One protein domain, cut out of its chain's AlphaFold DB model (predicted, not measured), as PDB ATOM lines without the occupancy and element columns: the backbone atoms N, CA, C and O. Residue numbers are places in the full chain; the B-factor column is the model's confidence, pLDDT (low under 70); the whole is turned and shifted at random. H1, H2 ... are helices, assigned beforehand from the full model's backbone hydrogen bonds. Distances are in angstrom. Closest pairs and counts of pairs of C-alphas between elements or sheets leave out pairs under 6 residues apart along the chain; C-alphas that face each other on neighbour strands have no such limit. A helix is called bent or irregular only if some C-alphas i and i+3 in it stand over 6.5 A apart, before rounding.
ATOM      1  N   SER A  52     182.794 238.768 172.573       87.69
ATOM      2  CA  SER A  52     183.843 237.788 172.858       87.69
ATOM      3  C   SER A  52     185.237 238.336 172.532       87.69
ATOM      4  O   SER A  52     185.385 239.327 171.819       87.69
ATOM      5  N   GLN A  53     186.286 237.644 172.987       88.56
ATOM      6  CA  GLN A  53     187.669 237.962 172.609       88.56
ATOM      7  C   GLN A  53     187.862 237.994 171.081       88.56
ATOM      8  O   GLN A  53     188.554 238.867 170.564       88.56
ATOM      9  N   ALA A  54     187.223 237.071 170.354       91.62
ATOM     10  CA  ALA A  54     187.273 237.028 168.895       91.62
ATOM     11  C   ALA A  54     186.585 238.245 168.251       91.62
ATOM     12  O   ALA A  54     186.998 238.679 167.180       91.62
ATOM     13  N   ASP A  55     185.574 238.830 168.898       94.19
ATOM     14  CA  ASP A  55     184.920 240.040 168.391       94.19
ATOM     15  C   ASP A  55     185.850 241.250 168.463       94.19
ATOM     16  O   ASP A  55     185.939 241.996 167.493       94.19
ATOM     17  N   TYR A  56     186.604 241.399 169.557       93.94
ATOM     18  CA  TYR A  56     187.615 242.455 169.667       93.94
ATOM     19  C   TYR A  56     188.782 242.245 168.699       93.94
ATOM     20  O   TYR A  56     189.246 243.200 168.090       93.94
ATOM     21  N   GLU A  57     189.247 241.007 168.511       94.62
ATOM     22  CA  GLU A  57     190.286 240.713 167.514       94.62
ATOM     23  C   GLU A  57     189.819 241.028 166.087       94.62
ATOM     24  O   GLU A  57     190.576 241.609 165.311       94.62
ATOM     25  N   TYR A  58     188.573 240.680 165.748       94.62
ATOM     26  CA  TYR A  58     187.982 241.024 164.457       94.62
ATOM     27  C   TYR A  58     187.890 242.540 164.278       94.62
ATOM     28  O   TYR A  58     188.296 243.061 163.247       94.62
ATOM     29  N   GLU A  59     187.429 243.260 165.303       93.06
ATOM     30  CA  GLU A  59     187.338 244.719 165.282       93.06
ATOM     31  C   GLU A  59     188.706 245.369 165.043       93.06
ATOM     32  O   GLU A  59     188.836 246.219 164.170       93.06
ATOM     33  N   VAL A  60     189.739 244.901 165.746       93.50
ATOM     34  CA  VAL A  60     191.130 245.343 165.572       93.50
ATOM     35  C   VAL A  60     191.643 245.103 164.142       93.50
ATOM     36  O   VAL A  60     192.464 245.868 163.642       93.50
ATOM     37  N   LEU A  61     191.165 244.055 163.466       93.31
ATOM     38  CA  LEU A  61     191.551 243.716 162.094       93.31
ATOM     39  C   LEU A  61     190.783 244.491 161.020       93.31
ATOM     40  O   LEU A  61     191.333 244.730 159.946       93.31
ATOM     41  N   THR A  62     189.514 244.818 161.266       91.81
ATOM     42  CA  THR A  62     188.616 245.352 160.228       91.81
ATOM     43  C   THR A  62     188.245 246.814 160.409       91.81
ATOM     44  O   THR A  62     187.772 247.422 159.455       91.81
ATOM     45  N   ASN A  63     188.417 247.381 161.605       91.31
ATOM     46  CA  ASN A  63     188.150 248.791 161.863       91.31
ATOM     47  C   ASN A  63     189.416 249.615 161.572       91.31
ATOM     48  O   ASN A  63     190.382 249.504 162.331       91.31
ATOM     49  N   PRO A  64     189.436 250.470 160.529       86.44
ATOM     50  CA  PRO A  64     190.615 251.266 160.186       86.44
ATOM     51  C   PRO A  64     191.105 252.149 161.337       86.44
ATOM     52  O   PRO A  64     192.309 252.303 161.502       86.44
ATOM     53  N   ALA A  65     190.187 252.658 162.169       84.06
ATOM     54  CA  ALA A  65     190.535 253.489 163.318       84.06
ATOM     55  C   ALA A  65     191.299 252.717 164.405       84.06
ATOM     56  O   ALA A  65     191.996 253.329 165.199       84.06
ATOM     57  N   ILE A  66     191.175 251.386 164.455       86.44
ATOM     58  CA  ILE A  66     191.859 250.528 165.436       86.44
ATOM     59  C   ILE A  66     193.034 249.783 164.793       86.44
ATOM     60  O   ILE A  66     193.972 249.411 165.486       86.44
ATOM     61  N   ALA A  67     193.045 249.591 163.473       84.25
ATOM     62  CA  ALA A  67     194.111 248.871 162.775       84.25
ATOM     63  C   ALA A  67     195.508 249.492 162.990       84.25
ATOM     64  O   ALA A  67     196.505 248.764 163.019       84.25
ATOM     65  N   GLU A  68     195.591 250.809 163.216       84.62
ATOM     66  CA  GLU A  68     196.835 251.500 163.593       84.62
ATOM     67  C   GLU A  68     197.455 250.929 164.881       84.62
ATOM     68  O   GLU A  68     198.676 250.784 164.967       84.62
ATOM     69  N   LEU A  69     196.631 250.474 165.835       89.56
ATOM     70  CA  LEU A  69     197.073 249.838 167.079       89.56
ATOM     71  C   LEU A  69     197.916 248.581 166.825       89.56
ATOM     72  O   LEU A  69     198.893 248.335 167.535       89.56
ATOM     73  N   LEU A  70     197.572 247.784 165.805       88.69
ATOM     74  CA  LEU A  70     198.361 246.603 165.444       88.69
ATOM     75  C   LEU A  70     199.741 246.983 164.925       88.69
ATOM     76  O   LEU A  70     200.717 246.321 165.274       88.69
ATOM     77  N   LEU A  71     199.818 248.022 164.092       86.12
ATOM     78  CA  LEU A  71     201.078 248.502 163.531       86.12
ATOM     79  C   LEU A  71     201.969 249.078 164.631       86.12
ATOM     80  O   LEU A  71     203.153 248.748 164.695       86.12
ATOM     81  N   GLU A  72     201.387 249.859 165.543       88.19
ATOM     82  CA  GLU A  72     202.099 250.385 166.704       88.19
ATOM     83  C   GLU A  72     202.676 249.267 167.574       88.19
ATOM     84  O   GLU A  72     203.869 249.291 167.884       88.19
ATOM     85  N   ILE A  73     201.867 248.262 167.925       90.19
ATOM     86  CA  ILE A  73     202.324 247.147 168.764       90.19
ATOM     87  C   ILE A  73     203.367 246.290 168.038       90.19
ATOM     88  O   ILE A  73     204.336 245.856 168.656       90.19
ATOM     89  N   ALA A  74     203.201 246.048 166.736       87.62
ATOM     90  CA  ALA A  74     204.125 245.229 165.953       87.62
ATOM     91  C   ALA A  74     205.473 245.916 165.667       87.62
ATOM     92  O   ALA A  74     206.443 245.222 165.359       87.62
ATOM     93  N   SER A  75     205.545 247.249 165.765       86.81
ATOM     94  CA  SER A  75     206.761 248.025 165.477       86.81
ATOM     95  C   SER A  75     207.884 247.848 166.507       86.81
ATOM     96  O   SER A  75     209.043 248.138 166.208       86.81
ATOM     97  N   GLU A  76     207.572 247.340 167.702       82.94
ATOM     98  CA  GLU A  76     208.538 247.115 168.778       82.94
ATOM     99  C   GLU A  76     208.544 245.634 169.207       82.94
ATOM    100  O   GLU A  76     207.488 245.073 169.501       82.94
ATOM    101  N   PRO A  77     209.717 244.977 169.327       76.62
ATOM    102  CA  PRO A  77     209.795 243.599 169.824       76.62
ATOM    103  C   PRO A  77     209.269 243.443 171.258       76.62
ATOM    104  O   PRO A  77     208.725 242.400 171.621       76.62
ATOM    105  N   VAL A  78     209.450 244.482 172.077       83.38
ATOM    106  CA  VAL A  78     208.987 244.563 173.463       83.38
ATOM    107  C   VAL A  78     208.405 245.951 173.682       83.38
ATOM    108  O   VAL A  78     209.135 246.939 173.643       83.38
ATOM    109  N   LEU A  79     207.099 246.022 173.940       83.19
ATOM    110  CA  LEU A  79     206.422 247.289 174.187       83.19
ATOM    111  C   LEU A  79     206.825 247.860 175.555       83.19
ATOM    112  O   LEU A  79     206.656 247.203 176.584       83.19
ATOM    113  N   LYS A  80     207.323 249.099 175.588       89.00
ATOM    114  CA  LYS A  80     207.629 249.795 176.853       89.00
ATOM    115  C   LYS A  80     206.352 250.059 177.663       89.00
ATOM    116  O   LYS A  80     205.332 250.442 177.093       89.00
ATOM    117  N   ILE A  81     206.437 249.964 178.995       90.12
ATOM    118  CA  ILE A  81     205.295 250.121 179.926       90.12
ATOM    119  C   ILE A  81     204.511 251.418 179.669       90.12
ATOM    120  O   ILE A  81     203.305 251.369 179.457       90.12
ATOM    121  N   ALA A  82     205.193 252.564 179.583       90.38
ATOM    122  CA  ALA A  82     204.539 253.854 179.338       90.38
ATOM    123  C   ALA A  82     203.744 253.886 178.016       90.38
ATOM    124  O   ALA A  82     202.685 254.506 177.927       90.38
ATOM    125  N   ARG A  83     204.231 253.184 176.982       89.88
ATOM    126  CA  ARG A  83     203.541 253.080 175.691       89.88
ATOM    127  C   ARG A  83     202.346 252.131 175.771       89.88
ATOM    128  O   ARG A  83     201.300 252.449 175.213       89.88
ATOM    129  N   MET A  84     202.470 251.024 176.509       90.12
ATOM    130  CA  MET A  84     201.343 250.127 176.801       90.12
ATOM    131  C   MET A  84     200.208 250.877 177.502       90.12
ATOM    132  O   MET A  84     199.064 250.786 177.072       90.12
ATOM    133  N   GLU A  85     200.516 251.649 178.546       92.88
ATOM    134  CA  GLU A  85     199.516 252.416 179.298       92.88
ATOM    135  C   GLU A  85     198.823 253.479 178.440       92.88
ATOM    136  O   GLU A  85     197.606 253.645 178.544       92.88
ATOM    137  N   ARG A  86     199.577 254.172 177.572       94.44
ATOM    138  CA  ARG A  86     199.022 255.147 176.622       94.44
ATOM    139  C   ARG A  86     198.038 254.483 175.661       94.44
ATOM    140  O   ARG A  86     196.879 254.882 175.619       94.44
ATOM    141  N   LEU A  87     198.482 253.447 174.944       93.31
ATOM    142  CA  LEU A  87     197.665 252.756 173.940       93.31
ATOM    143  C   LEU A  87     196.430 252.097 174.559       93.31
ATOM    144  O   LEU A  87     195.337 252.172 174.006       93.31
ATOM    145  N   ARG A  88     196.569 251.508 175.750       94.88
ATOM    146  CA  ARG A  88     195.443 250.908 176.472       94.88
ATOM    147  C   ARG A  88     194.402 251.940 176.914       94.88
ATOM    148  O   ARG A  88     193.224 251.604 177.002       94.88
ATOM    149  N   ARG A  89     194.811 253.181 177.201       95.06
ATOM    150  CA  ARG A  89     193.900 254.286 177.541       95.06
ATOM    151  C   ARG A  89     193.189 254.841 176.310       95.06
ATOM    152  O   ARG A  89     192.009 255.148 176.393       95.06
ATOM    153  N   GLU A  90     193.913 254.964 175.205       93.88
ATOM    154  CA  GLU A  90     193.426 255.534 173.946       93.88
ATOM    155  C   GLU A  90     192.419 254.619 173.238       93.88
ATOM    156  O   GLU A  90     191.331 255.058 172.882       93.88
ATOM    157  N   PHE A  91     192.745 253.331 173.107       91.25
ATOM    158  CA  PHE A  91     191.921 252.356 172.379       91.25
ATOM    159  C   PHE A  91     191.025 251.507 173.293       91.25
ATOM    160  O   PHE A  91     190.207 250.719 172.818       91.25
ATOM    161  N   GLY A  92     191.173 251.648 174.611       92.75
ATOM    162  CA  GLY A  92     190.481 250.840 175.611       92.75
ATOM    163  C   GLY A  92     191.151 249.483 175.887       92.75
ATOM    164  O   GLY A  92     191.954 248.986 175.091       92.75
ATOM    165  N   PRO A  93     190.825 248.845 177.029       92.56
ATOM    166  CA  PRO A  93     191.504 247.635 177.485       92.56
ATOM    167  C   PRO A  93     191.289 246.434 176.559       92.56
ATOM    168  O   PRO A  93     192.261 245.778 176.198       92.56
ATOM    169  N   SER A  94     190.052 246.164 176.130       93.38
ATOM    170  CA  SER A  94     189.745 244.964 175.339       93.38
ATOM    171  C   SER A  94     190.341 244.993 173.920       93.38
ATOM    172  O   SER A  94     190.959 243.996 173.538       93.38
ATOM    173  N   PRO A  95     190.248 246.097 173.141       92.56
ATOM    174  CA  PRO A  95     190.937 246.195 171.851       92.56
ATOM    175  C   PRO A  95     192.463 246.118 171.982       92.56
ATOM    176  O   PRO A  95     193.113 245.440 171.187       92.56
ATOM    177  N   PHE A  96     193.040 246.737 173.021       94.12
ATOM    178  CA  PHE A  96     194.471 246.631 173.312       94.12
ATOM    179  C   PHE A  96     194.906 245.189 173.596       94.12
ATOM    180  O   PHE A  96     195.835 244.688 172.958       94.12
ATOM    181  N   ASP A  97     194.215 244.493 174.498       93.19
ATOM    182  CA  ASP A  97     194.544 243.113 174.860       93.19
ATOM    183  C   ASP A  97     194.385 242.167 173.649       93.19
ATOM    184  O   ASP A  97     195.218 241.277 173.433       93.19
ATOM    185  N   ALA A  98     193.376 242.400 172.799       93.81
ATOM    186  CA  ALA A  98     193.191 241.692 171.531       93.81
ATOM    187  C   ALA A  98     194.324 241.946 170.527       93.81
ATOM    188  O   ALA A  98     194.853 240.993 169.949       93.81
ATOM    189  N   ALA A  99     194.755 243.197 170.358       93.50
ATOM    190  CA  ALA A  99     195.858 243.546 169.470       93.50
ATOM    191  C   ALA A  99     197.189 242.930 169.934       93.50
ATOM    192  O   ALA A  99     197.899 242.313 169.137       93.50
ATOM    193  N   VAL A 100     197.497 242.996 171.237       92.00
ATOM    194  CA  VAL A 100     198.681 242.341 171.827       92.00
ATOM    195  C   VAL A 100     198.640 240.830 171.600       92.00
ATOM    196  O   VAL A 100     199.650 240.229 171.217       92.00
ATOM    197  N   ARG A 101     197.485 240.196 171.831       92.31
ATOM    198  CA  ARG A 101     197.300 238.756 171.613       92.31
ATOM    199  C   ARG A 101     197.533 238.380 170.151       92.31
ATOM    200  O   ARG A 101     198.259 237.418 169.894       92.31
ATOM    201  N   LEU A 102     196.981 239.149 169.213       93.25
ATOM    202  CA  LEU A 102     197.138 238.914 167.781       93.25
ATOM    203  C   LEU A 102     198.593 239.088 167.325       93.25
ATOM    204  O   LEU A 102     199.116 238.209 166.645       93.25
ATOM    205  N   VAL A 103     199.289 240.153 167.741       91.75
ATOM    206  CA  VAL A 103     200.713 240.352 167.403       91.75
ATOM    207  C   VAL A 103     201.563 239.188 167.914       91.75
ATOM    208  O   VAL A 103     202.348 238.619 167.151       91.75
ATOM    209  N   LYS A 104     201.349 238.751 169.162       90.00
ATOM    210  CA  LYS A 104     202.032 237.573 169.721       90.00
ATOM    211  C   LYS A 104     201.733 236.300 168.927       90.00
ATOM    212  O   LYS A 104     202.648 235.515 168.679       90.00
ATOM    213  N   ALA A 105     200.480 236.090 168.514       92.81
ATOM    214  CA  ALA A 105     200.099 234.946 167.687       92.81
ATOM    215  C   ALA A 105     200.843 234.960 166.343       92.81
ATOM    216  O   ALA A 105     201.437 233.955 165.955       92.81
ATOM    217  N   ARG A 106     200.874 236.114 165.667       93.12
ATOM    218  CA  ARG A 106     201.557 236.295 164.378       93.12
ATOM    219  C   ARG A 106     203.055 236.038 164.482       93.12
ATOM    220  O   ARG A 106     203.588 235.298 163.658       93.12
ATOM    221  N   GLN A 107     203.714 236.574 165.511       89.81
ATOM    222  CA  GLN A 107     205.147 236.378 165.758       89.81
ATOM    223  C   GLN A 107     205.495 234.905 166.003       89.81
ATOM    224  O   GLN A 107     206.405 234.368 165.373       89.81
ATOM    225  N   LYS A 108     204.741 234.221 166.871       88.88
ATOM    226  CA  LYS A 108     204.946 232.791 167.151       88.88
ATOM    227  C   LYS A 108     204.711 231.903 165.928       88.88
ATOM    228  O   LYS A 108     205.326 230.848 165.802       88.88
ATOM    229  N   ALA A 109     203.826 232.328 165.034       92.25
ATOM    230  CA  ALA A 109     203.417 231.559 163.869       92.25
ATOM    231  C   ALA A 109     204.359 231.679 162.660       92.25
ATOM    232  O   ALA A 109     204.196 230.888 161.736       92.25
ATOM    233  N   ILE A 110     205.336 232.601 162.656       91.75
ATOM    234  CA  ILE A 110     206.220 232.880 161.500       91.75
ATOM    235  C   ILE A 110     206.862 231.607 160.938       91.75
ATOM    236  O   ILE A 110     206.892 231.412 159.726       91.75
TER     237      ILE A 110
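This is residues 52 to 110 of the 468 residues of the protein "Class I SAM-dependent methyltransferase" of Planctomycetes bacterium (UniProt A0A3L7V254). The long helix H4 crosses two helices that meet as a corner, H1 and H2, and the chain between H2 and H4 folds back as H3, which makes a second corner with the beginning of H4. The four helices form a small, rounded cluster, in which H2 and H3 run nearly in line with each other, opposite ways, while H4 crosses H1 and H2 at wide angles. The printed part has 59 residues with four named helices, H1 to H4 in chain order, and no named strand; the class is all helix. It is compact, with a radius of gyration of the C-alphas of 10.6 A and spans of 29 by 26 by 19 A.

H4, residues 93 to 109, touches H1, residues 53 to 62, about perpendicular at 81 degrees; their closest C-alphas, Glu 57 and Ala 98, are 5.1 A apart. H4 touches H2, residues 64 to 74, at a steep tilt of 52 degrees, the same way; the closest C-alphas are those of Leu 70 and Ala 99, 5.6 A. With residues 95 to 96 alone, H4 only just touches H3, residues 81 to 91, with 3 pairs of C-alphas within 8 A and only at the corner; the closest are Arg 88 and Phe 96, 5.4 A. H1 and H2 touch only at the corner, Val 60 to Ile 66 being the closest C-alphas at 5.2 A. H2 and H3 form a helical hairpin, opposite ways at a shallow tilt of 13 degrees, and only just touch, with 3 pairs of C-alphas within 8 A; the closest, Ile 66 and Phe 91, are 7.2 A apart. H1 and H3 are apart. Every O i to N i+4 pair is within hydrogen-bond range in H1, H3 and H4; in H2 3 of 7 are, beside 6 of 8 O i to N i+3 pairs.

H4 measures 24.2 A from C-alpha 93 at (191.504, 247.635, 177.485) to C-alpha 109 at (203.417, 231.559, 163.869). H1 begins at C-alpha 53 (187.669, 237.962, 172.609) and measures 14.4 A; H2 measures 15.9 A and H3 15.5 A. H2 is irregular, only just: C-alphas 65 and 68 are 6.6 A apart.

The two C-alphas farthest apart, those of Arg 89 and Ile 110, are 29.5 A apart. The printed part has no cut. The links H1 to H2 and H3 to H4 are tight, and H2 to H3 is short. Mean pLDDT of the printed part is 90.4, and no printed residue is under 70.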